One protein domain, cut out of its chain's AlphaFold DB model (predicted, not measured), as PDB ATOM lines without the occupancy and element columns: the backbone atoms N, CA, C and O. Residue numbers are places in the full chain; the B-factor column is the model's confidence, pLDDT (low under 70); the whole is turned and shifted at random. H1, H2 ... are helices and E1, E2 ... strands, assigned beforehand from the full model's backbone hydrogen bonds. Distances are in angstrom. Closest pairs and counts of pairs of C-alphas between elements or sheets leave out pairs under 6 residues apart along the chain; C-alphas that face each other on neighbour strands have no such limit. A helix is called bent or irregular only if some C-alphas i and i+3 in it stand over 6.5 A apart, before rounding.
ATOM      1  N   PHE A  91      41.038  14.493  -2.128       94.56
ATOM      2  CA  PHE A  91      40.861  14.693  -0.693       94.56
ATOM      3  C   PHE A  91      39.713  13.858  -0.157       94.56
ATOM      4  O   PHE A  91      38.756  13.545  -0.862       94.56
ATOM      5  N   ILE A  92      39.783  13.556   1.127       93.69
ATOM      6  CA  ILE A  92      38.708  12.927   1.877       93.69
ATOM      7  C   ILE A  92      37.806  14.044   2.385       93.69
ATOM      8  O   ILE A  92      38.227  14.866   3.193       93.69
ATOM      9  N   SER A  93      36.566  14.096   1.921       92.56
ATOM     10  CA  SER A  93      35.588  15.082   2.369       92.56
ATOM     11  C   SER A  93      34.445  14.390   3.097       92.56
ATOM     12  O   SER A  93      33.949  13.376   2.613       92.56
ATOM     13  N   PRO A  94      33.960  14.955   4.207       90.56
ATOM     14  CA  PRO A  94      32.654  14.604   4.746       90.56
ATOM     15  C   PRO A  94      31.564  14.752   3.685       90.56
ATOM     16  O   PRO A  94      31.669  15.618   2.807       90.56
ATOM     17  N   ASP A  95      30.515  13.944   3.788       90.69
ATOM     18  CA  ASP A  95      29.368  14.066   2.903       90.69
ATOM     19  C   ASP A  95      28.646  15.407   3.110       90.69
ATOM     20  O   ASP A  95      28.366  15.837   4.235       90.69
ATOM     21  N   ARG A  96      28.361  16.093   2.001       87.56
ATOM     22  CA  ARG A  96      27.748  17.426   2.022       87.56
ATOM     23  C   ARG A  96      26.318  17.405   2.559       87.56
ATOM     24  O   ARG A  96      25.882  18.397   3.138       87.56
ATOM     25  N   GLU A  97      25.592  16.303   2.384       88.69
ATOM     26  CA  GLU A  97      24.204  16.168   2.834       88.69
ATOM     27  C   GLU A  97      24.132  16.045   4.358       88.69
ATOM     28  O   GLU A  97      23.164  16.485   4.975       88.69
ATOM     29  N   GLN A  98      25.201  15.548   4.983       88.81
ATOM     30  CA  GLN A  98      25.319  15.439   6.436       88.81
ATOM     31  C   GLN A  98      25.833  16.724   7.103       88.81
ATOM     32  O   GLN A  98      25.809  16.821   8.328       88.81
ATOM     33  N   TRP A  99      26.274  17.734   6.340       82.94
ATOM     34  CA  TRP A  99      27.003  18.890   6.880       82.94
ATOM     35  C   TRP A  99      26.258  19.625   8.005       82.94
ATOM     36  O   TRP A  99      26.851  19.950   9.031       82.94
ATOM     37  N   PHE A 100      24.955  19.874   7.833       83.38
ATOM     38  CA  PHE A 100      24.148  20.637   8.795       83.38
ATOM     39  C   PHE A 100      23.703  19.842  10.025       83.38
ATOM     40  O   PHE A 100      23.297  20.452  11.007       83.38
ATOM     41  N   GLN A 101      23.755  18.512   9.972       87.06
ATOM     42  CA  GLN A 101      23.276  17.623  11.040       87.06
ATOM     43  C   GLN A 101      24.412  16.813  11.653       87.06
ATOM     44  O   GLN A 101      24.191  15.907  12.446       87.06
ATOM     45  N   ARG A 102      25.653  17.119  11.280       82.12
ATOM     46  CA  ARG A 102      26.792  16.263  11.578       82.12
ATOM     47  C   ARG A 102      27.030  16.051  13.069       82.12
ATOM     48  O   ARG A 102      27.443  14.967  13.454       82.12
ATOM     49  N   SER A 103      26.786  17.072  13.890       83.75
ATOM     50  CA  SER A 103      26.897  16.967  15.350       83.75
ATOM     51  C   SER A 103      25.914  15.970  15.957       83.75
ATOM     52  O   SER A 103      26.153  15.485  17.058       83.75
ATOM     53  N   ASP A 104      24.825  15.694  15.243       88.31
ATOM     54  CA  ASP A 104      23.711  14.873  15.700       88.31
ATOM     55  C   ASP A 104      23.796  13.443  15.132       88.31
ATOM     56  O   ASP A 104      23.009  12.581  15.515       88.31
ATOM     57  N   ILE A 105      24.752  13.192  14.227       87.69
ATOM     58  CA  ILE A 105      25.013  11.897  13.594       87.69
ATOM     59  C   ILE A 105      26.153  11.204  14.343       87.69
ATOM     60  O   ILE A 105      27.231  11.783  14.523       87.69
ATOM     61  N   ASP A 106      25.929   9.948  14.735       86.38
ATOM     62  CA  ASP A 106      26.962   9.116  15.355       86.38
ATOM     63  C   ASP A 106      28.189   9.008  14.431       86.38
ATOM     64  O   ASP A 106      28.054   8.915  13.211       86.38
ATOM     65  N   GLU A 107      29.402   9.009  14.987       81.75
ATOM     66  CA  GLU A 107      30.642   8.971  14.199       81.75
ATOM     67  C   GLU A 107      30.670   7.754  13.249       81.75
ATOM     68  O   GLU A 107      31.145   7.872  12.121       81.75
ATOM     69  N   ALA A 108      30.081   6.619  13.651       82.38
ATOM     70  CA  ALA A 108      29.954   5.410  12.825       82.38
ATOM     71  C   ALA A 108      28.989   5.553  11.622       82.38
ATOM     72  O   ALA A 108      29.053   4.788  10.648       82.38
ATOM     73  N   GLU A 109      28.080   6.525  11.677       87.31
ATOM     74  CA  GLU A 109      27.092   6.815  10.636       87.31
ATOM     75  C   GLU A 109      27.536   7.944   9.691       87.31
ATOM     76  O   GLU A 109      26.931   8.137   8.629       87.31
ATOM     77  N   GLN A 110      28.615   8.654  10.031       90.31
ATOM     78  CA  GLN A 110      29.176   9.701   9.183       90.31
ATOM     79  C   GLN A 110      29.779   9.117   7.903       90.31
ATOM     80  O   GLN A 110      30.568   8.172   7.922       90.31
ATOM     81  N   ILE A 111      29.418   9.717   6.775       92.06
ATOM     82  CA  ILE A 111      29.868   9.330   5.442       92.06
ATOM     83  C   ILE A 111      31.014  10.249   5.035       92.06
ATOM     84  O   ILE A 111      30.945  11.474   5.172       92.06
ATOM     85  N   TYR A 112      32.069   9.645   4.497       93.31
ATOM     86  CA  TYR A 112      33.193  10.362   3.909       93.31
ATOM     87  C   TYR A 112      33.410   9.880   2.485       93.31
ATOM     88  O   TYR A 112      33.418   8.684   2.214       93.31
ATOM     89  N   ASN A 113      33.627  10.821   1.583       94.81
ATOM     90  CA  ASN A 113      33.799  10.596   0.161       94.81
ATOM     91  C   ASN A 113      35.224  10.975  -0.246       94.81
ATOM     92  O   ASN A 113      35.819  11.891   0.323       94.81
ATOM     93  N   LEU A 114      35.760  10.317  -1.271       96.38
ATOM     94  CA  LEU A 114      36.905  10.843  -2.001       96.38
ATOM     95  C   LEU A 114      36.385  11.871  -2.998       96.38
ATOM     96  O   LEU A 114      35.558  11.545  -3.852       96.38
ATOM     97  N   VAL A 115      36.881  13.095  -2.903       95.44
ATOM     98  CA  VAL A 115      36.495  14.194  -3.780       95.44
ATOM     99  C   VAL A 115      37.681  14.720  -4.568       95.44
ATOM    100  O   VAL A 115      38.823  14.649  -4.109       95.44
ATOM    101  N   ARG A 116      37.396  15.280  -5.743       95.50
ATOM    102  CA  ARG A 116      38.363  16.018  -6.550       95.50
ATOM    103  C   ARG A 116      38.189  17.517  -6.336       95.50
ATOM    104  O   ARG A 116      37.087  18.044  -6.469       95.50
ATOM    105  N   ILE A 117      39.291  18.196  -6.045       92.81
ATOM    106  CA  ILE A 117      39.382  19.649  -5.946       92.81
ATOM    107  C   ILE A 117      40.338  20.133  -7.024       92.81
ATOM    108  O   ILE A 117      41.527  19.821  -6.989       92.81
ATOM    109  N   ASP A 118      39.818  20.929  -7.954       89.25
ATOM    110  CA  ASP A 118      40.644  21.670  -8.902       89.25
ATOM    111  C   ASP A 118      41.453  22.731  -8.126       89.25
ATOM    112  O   ASP A 118      40.855  23.599  -7.481       89.25
ATOM    113  N   PRO A 119      42.799  22.708  -8.170       85.62
ATOM    114  CA  PRO A 119      43.638  23.688  -7.487       85.62
ATOM    115  C   PRO A 119      43.367  25.148  -7.875       85.62
ATOM    116  O   PRO A 119      43.669  26.050  -7.093       85.62
ATOM    117  N   VAL A 120      42.820  25.390  -9.069       85.25
ATOM    118  CA  VAL A 120      42.477  26.721  -9.585       85.25
ATOM    119  C   VAL A 120      41.118  27.180  -9.060       85.25
ATOM    120  O   VAL A 120      40.985  28.331  -8.637       85.25
ATOM    121  N   ALA A 121      40.116  26.296  -9.071       84.94
ATOM    122  CA  ALA A 121      38.774  26.610  -8.574       84.94
ATOM    123  C   ALA A 121      38.709  26.631  -7.036       84.94
ATOM    124  O   ALA A 121      37.950  27.411  -6.456       84.94
ATOM    125  N   GLY A 122      39.532  25.807  -6.384       85.00
ATOM    126  CA  GLY A 122      39.567  25.615  -4.939       85.00
ATOM    127  C   GLY A 122      38.414  24.760  -4.406       85.00
ATOM    128  O   GLY A 122      37.532  24.322  -5.143       85.00
ATOM    129  N   ASP A 123      38.438  24.527  -3.094       86.69
ATOM    130  CA  ASP A 123      37.394  23.793  -2.372       86.69
ATOM    131  C   ASP A 123      36.042  24.527  -2.433       86.69
ATOM    132  O   ASP A 123      35.946  25.696  -2.046       86.69
ATOM    133  N   GLN A 124      34.998  23.832  -2.890       86.25
ATOM    134  CA  GLN A 124      33.626  24.345  -2.987       86.25
ATOM    135  C   GLN A 124      32.826  24.210  -1.675       86.25
ATOM    136  O   GLN A 124      31.686  24.682  -1.587       86.25
ATOM    137  N   GLY A 125      33.394  23.583  -0.639       82.25
ATOM    138  CA  GLY A 125      32.781  23.447   0.682       82.25
ATOM    139  C   GLY A 125      31.388  22.812   0.624       82.25
ATOM    140  O   GLY A 125      31.197  21.762   0.015       82.25
ATOM    141  N   ILE A 126      30.390  23.476   1.222       77.25
ATOM    142  CA  ILE A 126      28.997  22.987   1.306       77.25
ATOM    143  C   ILE A 126      28.347  22.827  -0.079       77.25
ATOM    144  O   ILE A 126      27.471  21.981  -0.248       77.25
ATOM    145  N   MET A 127      28.777  23.593  -1.092       82.06
ATOM    146  CA  MET A 127      28.265  23.414  -2.462       82.06
ATOM    147  C   MET A 127      28.634  22.028  -3.024       82.06
ATOM    148  O   MET A 127      27.911  21.474  -3.857       82.06
ATOM    149  N   GLY A 128      29.694  21.424  -2.482       80.12
ATOM    150  CA  GLY A 128      30.160  20.088  -2.803       80.12
ATOM    151  C   GLY A 128      31.185  20.095  -3.928       80.12
ATOM    152  O   GLY A 128      31.012  20.755  -4.951       80.12
ATOM    153  N   ASN A 129      32.245  19.324  -3.725       91.12
ATOM    154  CA  ASN A 129      33.228  19.006  -4.753       91.12
ATOM    155  C   ASN A 129      32.767  17.787  -5.572       91.12
ATOM    156  O   ASN A 129      31.834  17.080  -5.178       91.12
ATOM    157  N   GLU A 130      33.424  17.518  -6.702       93.81
ATOM    158  CA  GLU A 130      33.174  16.304  -7.487       93.81
ATOM    159  C   GLU A 130      33.484  15.068  -6.634       93.81
ATOM    160  O   GLU A 130      34.614  14.897  -6.180       93.81
ATOM    161  N   ILE A 131      32.493  14.202  -6.423       95.00
ATOM    162  CA  ILE A 131      32.682  12.930  -5.723       95.00
ATOM    163  C   ILE A 131      33.255  11.915  -6.710       95.00
ATOM    164  O   ILE A 131      32.602  11.550  -7.684       95.00
ATOM    165  N   VAL A 132      34.467  11.444  -6.430       96.69
ATOM    166  CA  VAL A 132      35.153  10.399  -7.201       96.69
ATOM    167  C   VAL A 132      34.752   9.017  -6.690       96.69
ATOM    168  O   VAL A 132      34.485   8.122  -7.486       96.69
ATOM    169  N   LEU A 133      34.691   8.847  -5.365       96.56
ATOM    170  CA  LEU A 133      34.229   7.628  -4.698       96.56
ATOM    171  C   LEU A 133      33.417   7.996  -3.457       96.56
ATOM    172  O   LEU A 133      33.806   8.887  -2.701       96.56
ATOM    173  N   SER A 134      32.312   7.294  -3.232       94.56
ATOM    174  CA  SER A 134      31.424   7.524  -2.092       94.56
ATOM    175  C   SER A 134      31.679   6.553  -0.941       94.56
ATOM    176  O   SER A 134      31.953   5.375  -1.176       94.56
ATOM    177  N   ASP A 135      31.498   7.033   0.290       93.06
ATOM    178  CA  ASP A 135      31.564   6.237   1.524       93.06
ATOM    179  C   ASP A 135      32.843   5.383   1.619       93.06
ATOM    180  O   ASP A 135      32.833   4.153   1.731       93.06
ATOM    181  N   ILE A 136      33.987   6.058   1.502       93.88
ATOM    182  CA  ILE A 136      35.297   5.412   1.434       93.88
ATOM    183  C   ILE A 136      35.684   4.746   2.749       93.88
ATOM    184  O   ILE A 136      36.462   3.807   2.721       93.88
ATOM    185  N   ILE A 137      35.136   5.168   3.891       88.62
ATOM    186  CA  ILE A 137      35.423   4.489   5.163       88.62
ATOM    187  C   ILE A 137      34.895   3.055   5.120       88.62
ATOM    188  O   ILE A 137      35.589   2.133   5.544       88.62
ATOM    189  N   ARG A 138      33.689   2.850   4.580       88.00
ATOM    190  CA  ARG A 138      33.075   1.519   4.506       88.00
ATOM    191  C   ARG A 138      33.585   0.703   3.326       88.00
ATOM    192  O   ARG A 138      33.783  -0.501   3.464       88.00
ATOM    193  N   ASN A 139      33.789   1.347   2.180       90.81
ATOM    194  CA  ASN A 139      34.057   0.648   0.922       90.81
ATOM    195  C   ASN A 139      35.548   0.553   0.571       90.81
ATOM    196  O   ASN A 139      35.949  -0.386  -0.113       90.81
ATOM    197  N   HIS A 140      36.352   1.523   1.013       91.88
ATOM    198  CA  HIS A 140      37.744   1.721   0.593       91.88
ATOM    199  C   HIS A 140      38.630   2.270   1.735       91.88
ATOM    200  O   HIS A 140      39.252   3.333   1.585       91.88
ATOM    201  N   PRO A 141      38.668   1.613   2.913       88.94
ATOM    202  CA  PRO A 141      39.344   2.145   4.097       88.94
ATOM    203  C   PRO A 141      40.846   2.387   3.882       88.94
ATOM    204  O   PRO A 141      41.433   3.248   4.534       88.94
ATOM    205  N   GLU A 142      41.477   1.697   2.931       91.56
ATOM    206  CA  GLU A 142      42.875   1.908   2.541       91.56
ATOM    207  C   GLU A 142      43.164   3.337   2.054       91.56
ATOM    208  O   GLU A 142      44.285   3.838   2.193       91.56
ATOM    209  N   LEU A 143      42.154   4.033   1.525       92.50
ATOM    210  CA  LEU A 143      42.297   5.396   1.015       92.50
ATOM    211  C   LEU A 143      42.536   6.418   2.130       92.50
ATOM    212  O   LEU A 143      43.160   7.450   1.874       92.50
ATOM    213  N   LEU A 144      42.140   6.108   3.372       88.62
ATOM    214  CA  LEU A 144      42.422   6.935   4.550       88.62
ATOM    215  C   LEU A 144      43.921   7.038   4.860       88.62
ATOM    216  O   LEU A 144      44.343   7.993   5.499       88.62
ATOM    217  N   HIS A 145      44.743   6.092   4.406       87.94
ATOM    218  CA  HIS A 145      46.199   6.180   4.556       87.94
ATOM    219  C   HIS A 145      46.876   6.961   3.424       87.94
ATOM    220  O   HIS A 145      48.050   7.307   3.538       87.94
ATOM    221  N   THR A 146      46.148   7.219   2.335       89.69
ATOM    222  CA  THR A 146      46.705   7.778   1.097       89.69
ATOM    223  C   THR A 146      46.390   9.259   0.946       89.69
ATOM    224  O   THR A 146      47.261  10.038   0.562       89.69
ATOM    225  N   TYR A 147      45.150   9.652   1.240       92.12
ATOM    226  CA  TYR A 147      44.661  11.001   0.976       92.12
ATOM    227  C   TYR A 147      44.497  11.821   2.256       92.12
ATOM    228  O   TYR A 147      44.347  11.303   3.361       92.12
TER     229      TYR A 147
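What this domain is: This is residues 91 to 147 of the 203 residues of an uncharacterized protein of Paenibacillus bovis (UniProt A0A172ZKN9). A small antiparallel sheet of three short strands, E1, E2 and E3, lies between two loop-rich ends of a flat domain: helix H1 with its link to E2 at one end, and the long loop of residues 117 to 129 at the other. Two very short helices, H2 and H3, follow each other along one side of the sheet. The printed part has 57 residues with three named helices and three named strands, in the order E1 H1 E2 E3 H2 H3; the class is mixed, helices and strands, and the sheet's order is E1, E2, E3. It is compact, with a radius of gyration of the C-alphas of 11.5 A, and spans 34 by 27 by 14 A.

Where its parts are: E2, the longest strand, is residues 112 to 116, 13.0 A long. E1 is residues 91 to 94, 9.8 A, beginning at C-alpha 91 (40.861, 14.693, -0.693). E3 is residues 130 to 133, 9.2 A. H1, residues 96 to 104, is 14.5 A long, from C-alpha 96 at (27.748, 17.426, 2.022); it is irregular, with C-alphas 100 and 103 8.0 A apart. H2 is residues 136 to 139, 4.9 A. H3 is residues 141 to 145, 8.0 A, ending at C-alpha 145 (46.199, 6.180, 4.556).

How they stand to each other: In the sheet E2 is the inner strand, and E1 and E3 are edge strands. E1 and E2 are antiparallel at 137 degrees, with N 93 and O 113 within hydrogen-bond range at 2.8 A. E2 and E3 are an antiparallel hairpin at 124 degrees, with N 116 and O 130 at 2.8 A and N 132 and O 114 at 2.8 A. The sheet is only just strongly twisted, its C-alphas up to 4.1 A off the best plane. H2 is on the sheet at a height over the sheet of 6.5 A, on a local plane fitted to just 6 C-alphas; it is over none of the strands, but only just, with 2 of its 4 C-alphas falling on E2. The closest C-alphas of E2 and H2 are those of Asn 113 and Ile 136, 5.5 A apart. H3 only grazes the sheet, with residues 143 to 144. H2 and H3 only just touch, only at the corner by their link, with 3 pairs of C-alphas within 8 A; the closest are those of Ile 136 and Leu 143, 7.0 A. H1 is only just not on the sheet, with 4 pairs of C-alphas within 10 A, and is apart from E3, H2 and H3. Of the O i to N i+4 pairs, H1 has 1 of 5 within range and H3 0 of 1, beside O i to N i+3 counts of 3 of 6 and 2 of 2; H2 is too short for an i+4 pair.

The domain as a whole: The two C-alphas farthest apart are those of Asp 106 and Val 120, 34.2 A. The printed part has no cut. The link from E2 to E3 is long, 13 residues. The mean pLDDT of the printed part is 89.1, and no printed residue is under 70.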